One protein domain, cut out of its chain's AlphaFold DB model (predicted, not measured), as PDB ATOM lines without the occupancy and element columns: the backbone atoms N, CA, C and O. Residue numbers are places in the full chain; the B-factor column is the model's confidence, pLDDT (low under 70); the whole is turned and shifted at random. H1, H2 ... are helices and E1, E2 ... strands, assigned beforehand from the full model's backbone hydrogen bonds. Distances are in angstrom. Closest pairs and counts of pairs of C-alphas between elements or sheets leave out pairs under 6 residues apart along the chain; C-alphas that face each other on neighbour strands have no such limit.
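AT A GLANCE: This is residues 10 to 92 of the 359 residues of the protein "Adenylate/guanylate cyclase domain-containing response regulator" of Caldora sp. SIO3E6 (UniProt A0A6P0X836). A small parallel sheet of three strands is sandwiched between helices: H1 and H2 lie side by side over one face, and the long H3 covers the other. H3 comes near the sheet with its residues 70 to 79 and runs on past the strands toward its own last residue. The printed part has 83 residues, with three named strands and three named helices in the order E1, H1, E2, H2, E3, H3; the sheet's order is E1, E2, E3, all parallel. The class is mixed, helices and strands, and the whole is compact, with a radius of gyration of the C-alphas of 13.3 A and spans of 40 by 30 by 21 A.

IN THESE COORDINATES: The inner strand E2 is residues 38 to 42, 12.6 A long. The edge strands are E1, residues 10 to 12, 6.9 A, with C-alpha 10 at (25.537, 12.693, -12.222), and E3, residues 60 to 63, 10.5 A. H1 is residues 20 to 28, 12.2 A, and H2 is residues 47 to 55, 12.4 A. H3 is residues 68 to 88, 30.3 A, from C-alpha 68 at (18.349, 16.041, -2.031) to C-alpha 88 at (10.516, 15.308, -31.267).

HOW THE PARTS SIT: E1 and E2 are parallel at 34 degrees, with N 41 and O 11 2.8 A apart, within hydrogen-bond range. E2 and E3 are parallel at 21 degrees, with N 62 and O 40 2.8 A apart and N 40 and O 60 2.9 A apart, also within range. The sheet has helices on both faces, three layers. H1 is on the sheet at a height of 9.6 A, over E1, and runs along the strands; its closest C-alphas to E1 are those of Gly 20 and Asp 12, 5.5 A. H2 is on the same face at a height of 10.1 A, over E3 and, only just, with 3 C-alphas, over E2; the C-alphas of Phe 54 and Asp 60 are its closest to E3, 7.3 A. H1 and H2 are close but not clearly touching, at a shallow tilt of 23 degrees, the same way; their closest C-alphas are those of Tyr 21 and Gly 53, 6.3 A. H3 is on the opposite face at a height of 9.3 A, over E2 and E3, and its line stands at 6 degrees to E2 on the local plane; the closest C-alphas of H3 and E3 are those of Leu 71 and Leu 62, 7.4 A. H3 is apart from H1 and H2. E1, H1, E2 and E2, H2, E3 are strand-helix-strand units, two parallel neighbour strands with a helix between them along the chain, each with a right-handed crossover. In H1, H2 and H3 every O i to N i+4 pair is within hydrogen-bond range.

THE WHOLE: The two C-alphas farthest apart are those of Pro 16 and Phe 91, 41.8 A. The printed part has no cut. No link is long; those from E2 to H2, H2 to E3 and E3 to H3 are tight. The mean pLDDT of the printed part is 87.8, and residue 45 is the one printed residue under 70.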
ATOM      1  N   LEU A  10      24.994  11.903 -13.328       93.88
ATOM      2  CA  LEU A  10      25.537  12.693 -12.222       93.88
ATOM      3  C   LEU A  10      27.041  12.463 -12.163       93.88
ATOM      4  O   LEU A  10      27.478  11.318 -12.056       93.88
ATOM      5  N   LEU A  11      27.825  13.533 -12.238       93.38
ATOM      6  CA  LEU A  11      29.265  13.420 -12.437       93.38
ATOM      7  C   LEU A  11      30.028  14.304 -11.460       93.38
ATOM      8  O   LEU A  11      29.849  15.515 -11.441       93.38
ATOM      9  N   ASP A  12      30.890  13.706 -10.645       92.19
ATOM     10  CA  ASP A  12      31.769  14.474  -9.766       92.19
ATOM     11  C   ASP A  12      32.835  15.207 -10.588       92.19
ATOM     12  O   ASP A  12      33.458  14.621 -11.473       92.19
ATOM     13  N   VAL A  13      33.067  16.486 -10.294       88.94
ATOM     14  CA  VAL A  13      34.136  17.259 -10.945       88.94
ATOM     15  C   VAL A  13      35.513  16.774 -10.491       88.94
ATOM     16  O   VAL A  13      36.431  16.664 -11.306       88.94
ATOM     17  N   MET A  14      35.661  16.469  -9.200       87.12
ATOM     18  CA  MET A  14      36.945  16.125  -8.590       87.12
ATOM     19  C   MET A  14      37.071  14.605  -8.478       87.12
ATOM     20  O   MET A  14      36.649  14.011  -7.489       87.12
ATOM     21  N   MET A  15      37.660  13.974  -9.493       89.31
ATOM     22  CA  MET A  15      37.871  12.526  -9.542       89.31
ATOM     23  C   MET A  15      39.354  12.180  -9.759       89.31
ATOM     24  O   MET A  15      40.078  12.944 -10.403       89.31
ATOM     25  N   PRO A  16      39.845  11.038  -9.235       82.88
ATOM     26  CA  PRO A  16      41.211  10.589  -9.483       82.88
ATOM     27  C   PRO A  16      41.433  10.244 -10.963       82.88
ATOM     28  O   PRO A  16      40.574   9.627 -11.589       82.88
ATOM     29  N   LYS A  17      42.629  10.542 -11.488       87.88
ATOM     30  CA  LYS A  17      43.105  10.258 -12.863       87.88
ATOM     31  C   LYS A  17      42.443  11.056 -13.989       87.88
ATOM     32  O   LYS A  17      43.150  11.441 -14.908       87.88
ATOM     33  N   MET A  18      41.135  11.274 -13.931       88.75
ATOM     34  CA  MET A  18      40.371  11.996 -14.948       88.75
ATOM     35  C   MET A  18      39.326  12.858 -14.253       88.75
ATOM     36  O   MET A  18      38.566  12.361 -13.428       88.75
ATOM     37  N   THR A  19      39.295  14.143 -14.569       91.19
ATOM     38  CA  THR A  19      38.338  15.103 -14.020       91.19
ATOM     39  C   THR A  19      36.940  14.887 -14.600       91.19
ATOM     40  O   THR A  19      36.769  14.366 -15.705       91.19
ATOM     41  N   GLY A  20      35.908  15.348 -13.887       89.88
ATOM     42  CA  GLY A  20      34.540  15.339 -14.416       89.88
ATOM     43  C   GLY A  20      34.394  16.153 -15.704       89.88
ATOM     44  O   GLY A  20      33.600  15.791 -16.567       89.88
ATOM     45  N   TYR A  21      35.201  17.200 -15.894       91.31
ATOM     46  CA  TYR A  21      35.203  17.973 -17.139       91.31
ATOM     47  C   TYR A  21      35.698  17.142 -18.328       91.31
ATOM     48  O   TYR A  21      35.056  17.132 -19.375       91.31
ATOM     49  N   GLU A  22      36.786  16.388 -18.159       92.25
ATOM     50  CA  GLU A  22      37.314  15.510 -19.209       92.25
ATOM     51  C   GLU A  22      36.321  14.392 -19.552       92.25
ATOM     52  O   GLU A  22      36.129  14.068 -20.726       92.25
ATOM     53  N   VAL A  23      35.654  13.808 -18.546       92.75
ATOM     54  CA  VAL A  23      34.614  12.789 -18.778       92.75
ATOM     55  C   VAL A  23      33.431  13.394 -19.531       92.75
ATOM     56  O   VAL A  23      32.937  12.789 -20.481       92.75
ATOM     57  N   CYS A  24      33.005  14.600 -19.149       92.56
ATOM     58  CA  CYS A  24      31.944  15.330 -19.832       92.56
ATOM     59  C   CYS A  24      32.289  15.552 -21.314       92.56
ATOM     60  O   CYS A  24      31.510  15.170 -22.188       92.56
ATOM     61  N   GLN A  25      33.497  16.036 -21.616       92.81
ATOM     62  CA  GLN A  25      33.968  16.214 -22.993       92.81
ATOM     63  C   GLN A  25      34.027  14.891 -23.770       92.81
ATOM     64  O   GLN A  25      33.644  14.833 -24.938       92.81
ATOM     65  N   ALA A  26      34.475  13.803 -23.137       91.69
ATOM     66  CA  ALA A  26      34.513  12.486 -23.767       91.69
ATOM     67  C   ALA A  26      33.108  11.953 -24.097       91.69
ATOM     68  O   ALA A  26      32.912  11.366 -25.163       91.69
ATOM     69  N   LEU A  27      32.125  12.179 -23.218       91.19
ATOM     70  CA  LEU A  27      30.727  11.822 -23.462       91.19
ATOM     71  C   LEU A  27      30.108  12.670 -24.577       91.19
ATOM     72  O   LEU A  27      29.368  12.130 -25.397       91.19
ATOM     73  N   ARG A  28      30.461  13.957 -24.676       89.25
ATOM     74  CA  ARG A  28      29.964  14.860 -25.731       89.25
ATOM     75  C   ARG A  28      30.441  14.512 -27.135       89.25
ATOM     76  O   ARG A  28      29.744  14.808 -28.095       89.25
ATOM     77  N   LYS A  29      31.551  13.780 -27.270       86.88
ATOM     78  CA  LYS A  29      31.956  13.187 -28.559       86.88
ATOM     79  C   LYS A  29      30.994  12.101 -29.057       86.88
ATOM     80  O   LYS A  29      31.095  11.699 -30.211       86.88
ATOM     81  N   LYS A  30      30.124  11.572 -28.188       85.00
ATOM     82  CA  LYS A  30      29.210  10.461 -28.494       85.00
ATOM     83  C   LYS A  30      27.732  10.829 -28.382       85.00
ATOM     84  O   LYS A  30      26.941  10.274 -29.133       85.00
ATOM     85  N   PHE A  31      27.372  11.709 -27.450       84.88
ATOM     86  CA  PHE A  31      25.984  12.039 -27.127       84.88
ATOM     87  C   PHE A  31      25.776  13.548 -27.069       84.88
ATOM     88  O   PHE A  31      26.538  14.254 -26.395       84.88
ATOM     89  N   LEU A  32      24.700  14.026 -27.695       81.62
ATOM     90  CA  LEU A  32      24.303  15.428 -27.595       81.62
ATOM     91  C   LEU A  32      23.842  15.757 -26.168       81.62
ATOM     92  O   LEU A  32      23.357  14.898 -25.426       81.62
ATOM     93  N   ALA A  33      23.967  17.024 -25.767       85.56
ATOM     94  CA  ALA A  33      23.506  17.481 -24.453       85.56
ATOM     95  C   ALA A  33      21.988  17.331 -24.269       85.56
ATOM     96  O   ALA A  33      21.512  17.153 -23.149       85.56
ATOM     97  N   THR A  34      21.240  17.376 -25.368       81.44
ATOM     98  CA  THR A  34      19.791  17.169 -25.434       81.44
ATOM     99  C   THR A  34      19.387  15.696 -25.328       81.44
ATOM    100  O   THR A  34      18.248  15.425 -24.956       81.44
ATOM    101  N   GLU A  35      20.300  14.761 -25.610       82.12
ATOM    102  CA  GLU A  35      20.073  13.309 -25.544       82.12
ATOM    103  C   GLU A  35      20.508  12.715 -24.200       82.12
ATOM    104  O   GLU A  35      19.776  11.923 -23.608       82.12
ATOM    105  N   LEU A  36      21.694  13.101 -23.713       90.69
ATOM    106  CA  LEU A  36      22.263  12.634 -22.447       90.69
ATOM    107  C   LEU A  36      22.603  13.828 -21.548       90.69
ATOM    108  O   LEU A  36      23.709  14.389 -21.650       90.69
ATOM    109  N   PRO A  37      21.686  14.211 -20.644       94.25
ATOM    110  CA  PRO A  37      21.942  15.279 -19.701       94.25
ATOM    111  C   PRO A  37      23.055  14.908 -18.721       94.25
ATOM    112  O   PRO A  37      23.049  13.818 -18.146       94.25
ATOM    113  N   ILE A  38      23.989  15.828 -18.493       95.31
ATOM    114  CA  ILE A  38      25.075  15.675 -17.520       95.31
ATOM    115  C   ILE A  38      24.949  16.789 -16.485       95.31
ATOM    116  O   ILE A  38      24.987  17.967 -16.839       95.31
ATOM    117  N   VAL A  39      24.820  16.420 -15.209       94.94
ATOM    118  CA  VAL A  39      24.813  17.356 -14.080       94.94
ATOM    119  C   VAL A  39      26.087  17.156 -13.266       94.94
ATOM    120  O   VAL A  39      26.319  16.084 -12.700       94.94
ATOM    121  N   LEU A  40      26.919  18.194 -13.209       94.00
ATOM    122  CA  LEU A  40      28.184  18.165 -12.484       94.00
ATOM    123  C   LEU A  40      27.977  18.406 -10.986       94.00
ATOM    124  O   LEU A  40      27.289  19.335 -10.580       94.00
ATOM    125  N   LEU A  41      28.618  17.609 -10.139       92.25
ATOM    126  CA  LEU A  41      28.656  17.807  -8.694       92.25
ATOM    127  C   LEU A  41      30.024  18.376  -8.323       92.25
ATOM    128  O   LEU A  41      31.044  17.712  -8.496       92.25
ATOM    129  N   THR A  42      30.064  19.597  -7.798       87.94
ATOM    130  CA  THR A  42      31.317  20.319  -7.546       87.94
ATOM    131  C   THR A  42      31.424  20.790  -6.101       87.94
ATOM    132  O   THR A  42      30.440  21.185  -5.488       87.94
ATOM    133  N   ALA A  43      32.626  20.753  -5.529       83.94
ATOM    134  CA  ALA A  43      32.924  21.465  -4.281       83.94
ATOM    135  C   ALA A  43      33.371  22.916  -4.540       83.94
ATOM    136  O   ALA A  43      33.513  23.699  -3.607       83.94
ATOM    137  N   LYS A  44      33.615  23.265  -5.807       72.94
ATOM    138  CA  LYS A  44      34.063  24.587  -6.220       72.94
ATOM    139  C   LYS A  44      32.864  25.495  -6.472       72.94
ATOM    140  O   LYS A  44      31.946  25.121  -7.197       72.94
ATOM    141  N   ASN A  45      32.881  26.680  -5.876       69.12
ATOM    142  CA  ASN A  45      31.800  27.664  -5.928       69.12
ATOM    143  C   ASN A  45      32.199  28.962  -6.654       69.12
ATOM    144  O   ASN A  45      31.456  29.940  -6.603       69.12
ATOM    145  N   GLN A  46      33.365  28.995  -7.310       77.25
ATOM    146  CA  GLN A  46      33.791  30.155  -8.089       77.25
ATOM    147  C   GLN A  46      33.092  30.170  -9.448       77.25
ATOM    148  O   GLN A  46      32.961  29.134 -10.098       77.25
ATOM    149  N   VAL A  47      32.700  31.360  -9.909       73.06
ATOM    150  CA  VAL A  47      32.034  31.557 -11.210       73.06
ATOM    151  C   VAL A  47      32.855  30.977 -12.370       73.06
ATOM    152  O   VAL A  47      32.292  30.399 -13.293       73.06
ATOM    153  N   SER A  48      34.185  31.047 -12.291       77.00
ATOM    154  CA  SER A  48      35.111  30.455 -13.267       77.00
ATOM    155  C   SER A  48      34.943  28.940 -13.430       77.00
ATOM    156  O   SER A  48      34.972  28.441 -14.552       77.00
ATOM    157  N   ASP A  49      34.725  28.205 -12.337       76.69
ATOM    158  CA  ASP A  49      34.541  26.748 -12.378       76.69
ATOM    159  C   ASP A  49      33.169  26.349 -12.946       76.69
ATOM    160  O   ASP A  49      33.018  25.255 -13.497       76.69
ATOM    161  N   LEU A  50      32.181  27.244 -12.836       73.88
ATOM    162  CA  LEU A  50      30.851  27.071 -13.427       73.88
ATOM    163  C   LEU A  50      30.909  27.217 -14.943       73.88
ATOM    164  O   LEU A  50      30.424  26.350 -15.667       73.88
ATOM    165  N   VAL A  51      31.564  28.283 -15.411       82.31
ATOM    166  CA  VAL A  51      31.792  28.523 -16.841       82.31
ATOM    167  C   VAL A  51      32.551  27.347 -17.449       82.31
ATOM    168  O   VAL A  51      32.117  26.811 -18.462       82.31
ATOM    169  N   ALA A  52      33.609  26.864 -16.785       84.44
ATOM    170  CA  ALA A  52      34.356  25.692 -17.242       84.44
ATOM    171  C   ALA A  52      33.480  24.430 -17.368       84.44
ATOM    172  O   ALA A  52      33.649  23.660 -18.312       84.44
ATOM    173  N   GLY A  53      32.522  24.228 -16.457       84.88
ATOM    174  CA  GLY A  53      31.577  23.111 -16.520       84.88
ATOM    175  C   GLY A  53      30.649  23.166 -17.730       84.88
ATOM    176  O   GLY A  53      30.512  22.169 -18.440       84.88
ATOM    177  N   PHE A  54      30.062  24.330 -18.005       89.06
ATOM    178  CA  PHE A  54      29.225  24.516 -19.192       89.06
ATOM    179  C   PHE A  54      30.040  24.437 -20.485       89.06
ATOM    180  O   PHE A  54      29.622  23.762 -21.420       89.06
ATOM    181  N   SER A  55      31.242  25.019 -20.524       88.31
ATOM    182  CA  SER A  55      32.155  24.900 -21.670       88.31
ATOM    183  C   SER A  55      32.626  23.462 -21.915       88.31
ATOM    184  O   SER A  55      32.934  23.102 -23.047       88.31
ATOM    185  N   ALA A  56      32.661  22.613 -20.883       89.56
ATOM    186  CA  ALA A  56      32.900  21.176 -21.031       89.56
ATOM    187  C   ALA A  56      31.670  20.404 -21.555       89.56
ATOM    188  O   ALA A  56      31.779  19.212 -21.856       89.56
ATOM    189  N   GLY A  57      30.513  21.063 -21.665       90.06
ATOM    190  CA  GLY A  57      29.264  20.524 -22.197       90.06
ATOM    191  C   GLY A  57      28.270  20.031 -21.143       90.06
ATOM    192  O   GLY A  57      27.336  19.311 -21.497       90.06
ATOM    193  N   ALA A  58      28.442  20.356 -19.859       93.06
ATOM    194  CA  ALA A  58      27.463  19.983 -18.838       93.06
ATOM    195  C   ALA A  58      26.141  20.742 -19.032       93.06
ATOM    196  O   ALA A  58      26.134  21.898 -19.442       93.06
ATOM    197  N   ASN A  59      25.018  20.100 -18.708       93.75
ATOM    198  CA  ASN A  59      23.697  20.733 -18.758       93.75
ATOM    199  C   ASN A  59      23.423  21.573 -17.513       93.75
ATOM    200  O   ASN A  59      22.623  22.503 -17.556       93.75
ATOM    201  N   ASP A  60      24.035  21.201 -16.389       93.25
ATOM    202  CA  ASP A  60      23.845  21.866 -15.108       93.25
ATOM    203  C   ASP A  60      24.952  21.480 -14.128       93.25
ATOM    204  O   ASP A  60      25.745  20.566 -14.375       93.25
ATOM    205  N   TYR A  61      24.967  22.133 -12.972       90.81
ATOM    206  CA  TYR A  61      25.829  21.761 -11.864       90.81
ATOM    207  C   TYR A  61      25.141  21.965 -10.508       90.81
ATOM    208  O   TYR A  61      24.172  22.708 -10.363       90.81
ATOM    209  N   LEU A  62      25.679  21.308  -9.484       90.75
ATOM    210  CA  LEU A  62      25.274  21.431  -8.089       90.75
ATOM    211  C   LEU A  62      26.503  21.522  -7.194       90.75
ATOM    212  O   LEU A  62      27.430  20.713  -7.294       90.75
ATOM    213  N   THR A  63      26.492  22.490  -6.281       89.50
ATOM    214  CA  THR A  63      27.542  22.639  -5.273       89.50
ATOM    215  C   THR A  63      27.315  21.686  -4.102       89.50
ATOM    216  O   THR A  63      26.193  21.532  -3.620       89.50
ATOM    217  N   LYS A  64      28.382  21.053  -3.615       88.56
ATOM    218  CA  LYS A  64      28.364  20.204  -2.418       88.56
ATOM    219  C   LYS A  64      28.392  21.072  -1.143       88.56
ATOM    220  O   LYS A  64      29.115  22.067  -1.131       88.56
ATOM    221  N   PRO A  65      27.690  20.682  -0.057       90.38
ATOM    222  CA  PRO A  65      26.874  19.472   0.088       90.38
ATOM    223  C   PRO A  65      25.550  19.566  -0.685       90.38
ATOM    224  O   PRO A  65      24.867  20.583  -0.654       90.38
ATOM    225  N   VAL A  66      25.183  18.485  -1.379       89.38
ATOM    226  CA  VAL A  66      24.027  18.485  -2.284       89.38
ATOM    227  C   VAL A  66      22.722  18.359  -1.496       89.38
ATOM    228  O   VAL A  66      22.518  17.385  -0.771       89.38
ATOM    229  N   SER A  67      21.800  19.303  -1.693       93.19
ATOM    230  CA  SER A  67      20.425  19.177  -1.209       93.19
ATOM    231  C   SER A  67      19.667  18.134  -2.031       93.19
ATOM    232  O   SER A  67      19.532  18.263  -3.249       93.19
ATOM    233  N   LYS A  68      19.118  17.109  -1.367       92.38
ATOM    234  CA  LYS A  68      18.349  16.041  -2.031       92.38
ATOM    235  C   LYS A  68      17.183  16.594  -2.855       92.38
ATOM    236  O   LYS A  68      16.954  16.132  -3.969       92.38
ATOM    237  N   ASN A  69      16.452  17.570  -2.318       93.25
ATOM    238  CA  ASN A  69      15.285  18.137  -2.996       93.25
ATOM    239  C   ASN A  69      15.688  18.939  -4.237       93.25
ATOM    240  O   ASN A  69      15.032  18.827  -5.268       93.25
ATOM    241  N   GLU A  70      16.790  19.689  -4.156       93.38
ATOM    242  CA  GLU A  70      17.315  20.447  -5.293       93.38
ATOM    243  C   GLU A  70      17.817  19.513  -6.399       93.38
ATOM    244  O   GLU A  70      17.441  19.668  -7.560       93.38
ATOM    245  N   LEU A  71      18.595  18.487  -6.034       92.94
ATOM    246  CA  LEU A  71      19.082  17.480  -6.976       92.94
ATOM    247  C   LEU A  71      17.931  16.790  -7.706       92.94
ATOM    248  O   LEU A  71      17.939  16.709  -8.930       92.94
ATOM    249  N   LEU A  72      16.916  16.334  -6.968       93.88
ATOM    250  CA  LEU A  72      15.751  15.688  -7.567       93.88
ATOM    251  C   LEU A  72      14.975  16.632  -8.491       93.88
ATOM    252  O   LEU A  72      14.503  16.185  -9.535       93.88
ATOM    253  N   ALA A  73      14.843  17.914  -8.137       93.62
ATOM    254  CA  ALA A  73      14.188  18.902  -8.991       93.62
ATOM    255  C   ALA A  73      14.953  19.098 -10.312       93.62
ATOM    256  O   ALA A  73      14.354  18.974 -11.381       93.62
ATOM    257  N   ARG A  74      16.278  19.298 -10.251       93.69
ATOM    258  CA  ARG A  74      17.130  19.451 -11.443       93.69
ATOM    259  C   ARG A  74      17.124  18.202 -12.317       93.69
ATOM    260  O   ARG A  74      16.915  18.298 -13.522       93.69
ATOM    261  N   MET A  75      17.269  17.022 -11.712       93.75
ATOM    262  CA  MET A  75      17.222  15.755 -12.446       93.75
ATOM    263  C   MET A  75      15.900  15.583 -13.196       93.75
ATOM    264  O   MET A  75      15.910  15.218 -14.368       93.75
ATOM    265  N   ARG A  76      14.761  15.860 -12.547       94.25
ATOM    266  CA  ARG A  76      13.438  15.728 -13.177       94.25
ATOM    267  C   ARG A  76      13.295  16.630 -14.399       94.25
ATOM    268  O   ARG A  76      12.826  16.148 -15.424       94.25
ATOM    269  N   ILE A  77      13.717  17.890 -14.295       94.38
ATOM    270  CA  ILE A  77      13.643  18.857 -15.399       94.38
ATOM    271  C   ILE A  77      14.493  18.381 -16.580       94.38
ATOM    272  O   ILE A  77      13.980  18.265 -17.690       94.38
ATOM    273  N   HIS A  78      15.759  18.032 -16.345       93.75
ATOM    274  CA  HIS A  78      16.669  17.620 -17.420       93.75
ATOM    275  C   HIS A  78      16.254  16.303 -18.080       93.75
ATOM    276  O   HIS A  78      16.281  16.199 -19.303       93.75
ATOM    277  N   ILE A  79      15.785  15.324 -17.300       92.44
ATOM    278  CA  ILE A  79      15.229  14.077 -17.846       92.44
ATOM    279  C   ILE A  79      13.971  14.367 -18.677       92.44
ATOM    280  O   ILE A  79      13.778  13.769 -19.734       92.44
ATOM    281  N   GLN A  80      13.098  15.269 -18.221       92.81
ATOM    282  CA  GLN A  80      11.894  15.641 -18.963       92.81
ATOM    283  C   GLN A  80      12.242  16.330 -20.289       92.81
ATOM    284  O   GLN A  80      11.665  15.968 -21.312       92.81
ATOM    285  N   LEU A  81      13.200  17.259 -20.294       88.81
ATOM    286  CA  LEU A  81      13.672  17.918 -21.515       88.81
ATOM    287  C   LEU A  81      14.286  16.915 -22.499       88.81
ATOM    288  O   LEU A  81      13.934  16.933 -23.676       88.81
ATOM    289  N   ALA A  82      15.120  15.987 -22.020       86.69
ATOM    290  CA  ALA A  82      15.682  14.932 -22.863       86.69
ATOM    291  C   ALA A  82      14.597  14.026 -23.466       86.69
ATOM    292  O   ALA A  82      14.630  13.709 -24.652       86.69
ATOM    293  N   LYS A  83      13.575  13.663 -22.679       87.94
ATOM    294  CA  LYS A  83      12.425  12.886 -23.170       87.94
ATOM    295  C   LYS A  83      11.610  13.634 -24.221       87.94
ATOM    296  O   LYS A  83      11.164  13.008 -25.178       87.94
ATOM    297  N   ILE A  84      11.406  14.939 -24.040       86.56
ATOM    298  CA  ILE A  84      10.708  15.790 -25.009       86.56
ATOM    299  C   ILE A  84      11.505  15.853 -26.316       86.56
ATOM    300  O   ILE A  84      10.942  15.584 -27.373       86.56
ATOM    301  N   ASN A  85      12.814  16.102 -26.251       81.94
ATOM    302  CA  ASN A  85      13.679  16.115 -27.435       81.94
ATOM    303  C   ASN A  85      13.687  14.764 -28.161       81.94
ATOM    304  O   ASN A  85      13.507  14.718 -29.374       81.94
ATOM    305  N   LEU A  86      13.788  13.653 -27.426       80.88
ATOM    306  CA  LEU A  86      13.710  12.308 -28.001       80.88
ATOM    307  C   LEU A  86      12.338  12.004 -28.627       80.88
ATOM    308  O   LEU A  86      12.236  11.211 -29.562       80.88
ATOM    309  N   ALA A  87      11.258  12.583 -28.099       83.69
ATOM    310  CA  ALA A  87       9.945  12.467 -28.720       83.69
ATOM    311  C   ALA A  87       9.893  13.261 -30.032       83.69
ATOM    312  O   ALA A  87       9.429  12.717 -31.032       83.69
ATOM    313  N   TYR A  88      10.421  14.490 -30.054       81.19
ATOM    314  CA  TYR A  88      10.516  15.308 -31.267       81.19
ATOM    315  C   TYR A  88      11.392  14.671 -32.343       81.19
ATOM    316  O   TYR A  88      11.033  14.713 -33.519       81.19
ATOM    317  N   SER A  89      12.474  13.994 -31.962       77.31
ATOM    318  CA  SER A  89      13.374  13.357 -32.924       77.31
ATOM    319  C   SER A  89      12.753  12.193 -33.700       77.31
ATOM    320  O   SER A  89      13.314  11.722 -34.685       77.31
ATOM    321  N   ARG A  90      11.596  11.686 -33.257       79.75
ATOM    322  CA  ARG A  90      10.807  10.696 -34.012       79.75
ATOM    323  C   ARG A  90      10.080  11.318 -35.202       79.75
ATOM    324  O   ARG A  90       9.620  10.578 -36.063       79.75
ATOM    325  N   PHE A  91       9.964  12.644 -35.219       78.06
ATOM    326  CA  PHE A  91       9.299  13.424 -36.260       78.06
ATOM    327  C   PHE A  91      10.288  14.254 -37.086       78.06
ATOM    328  O   PHE A  91      10.013  14.518 -38.249       78.06
ATOM    329  N   VAL A  92      11.438  14.627 -36.512       76.06
ATOM    330  CA  VAL A  92      12.542  15.296 -37.219       76.06
ATOM    331  C   VAL A  92      13.839  14.516 -36.964       76.06
ATOM    332  O   VAL A  92      14.319  14.527 -35.830       76.06
TER     333      VAL A  92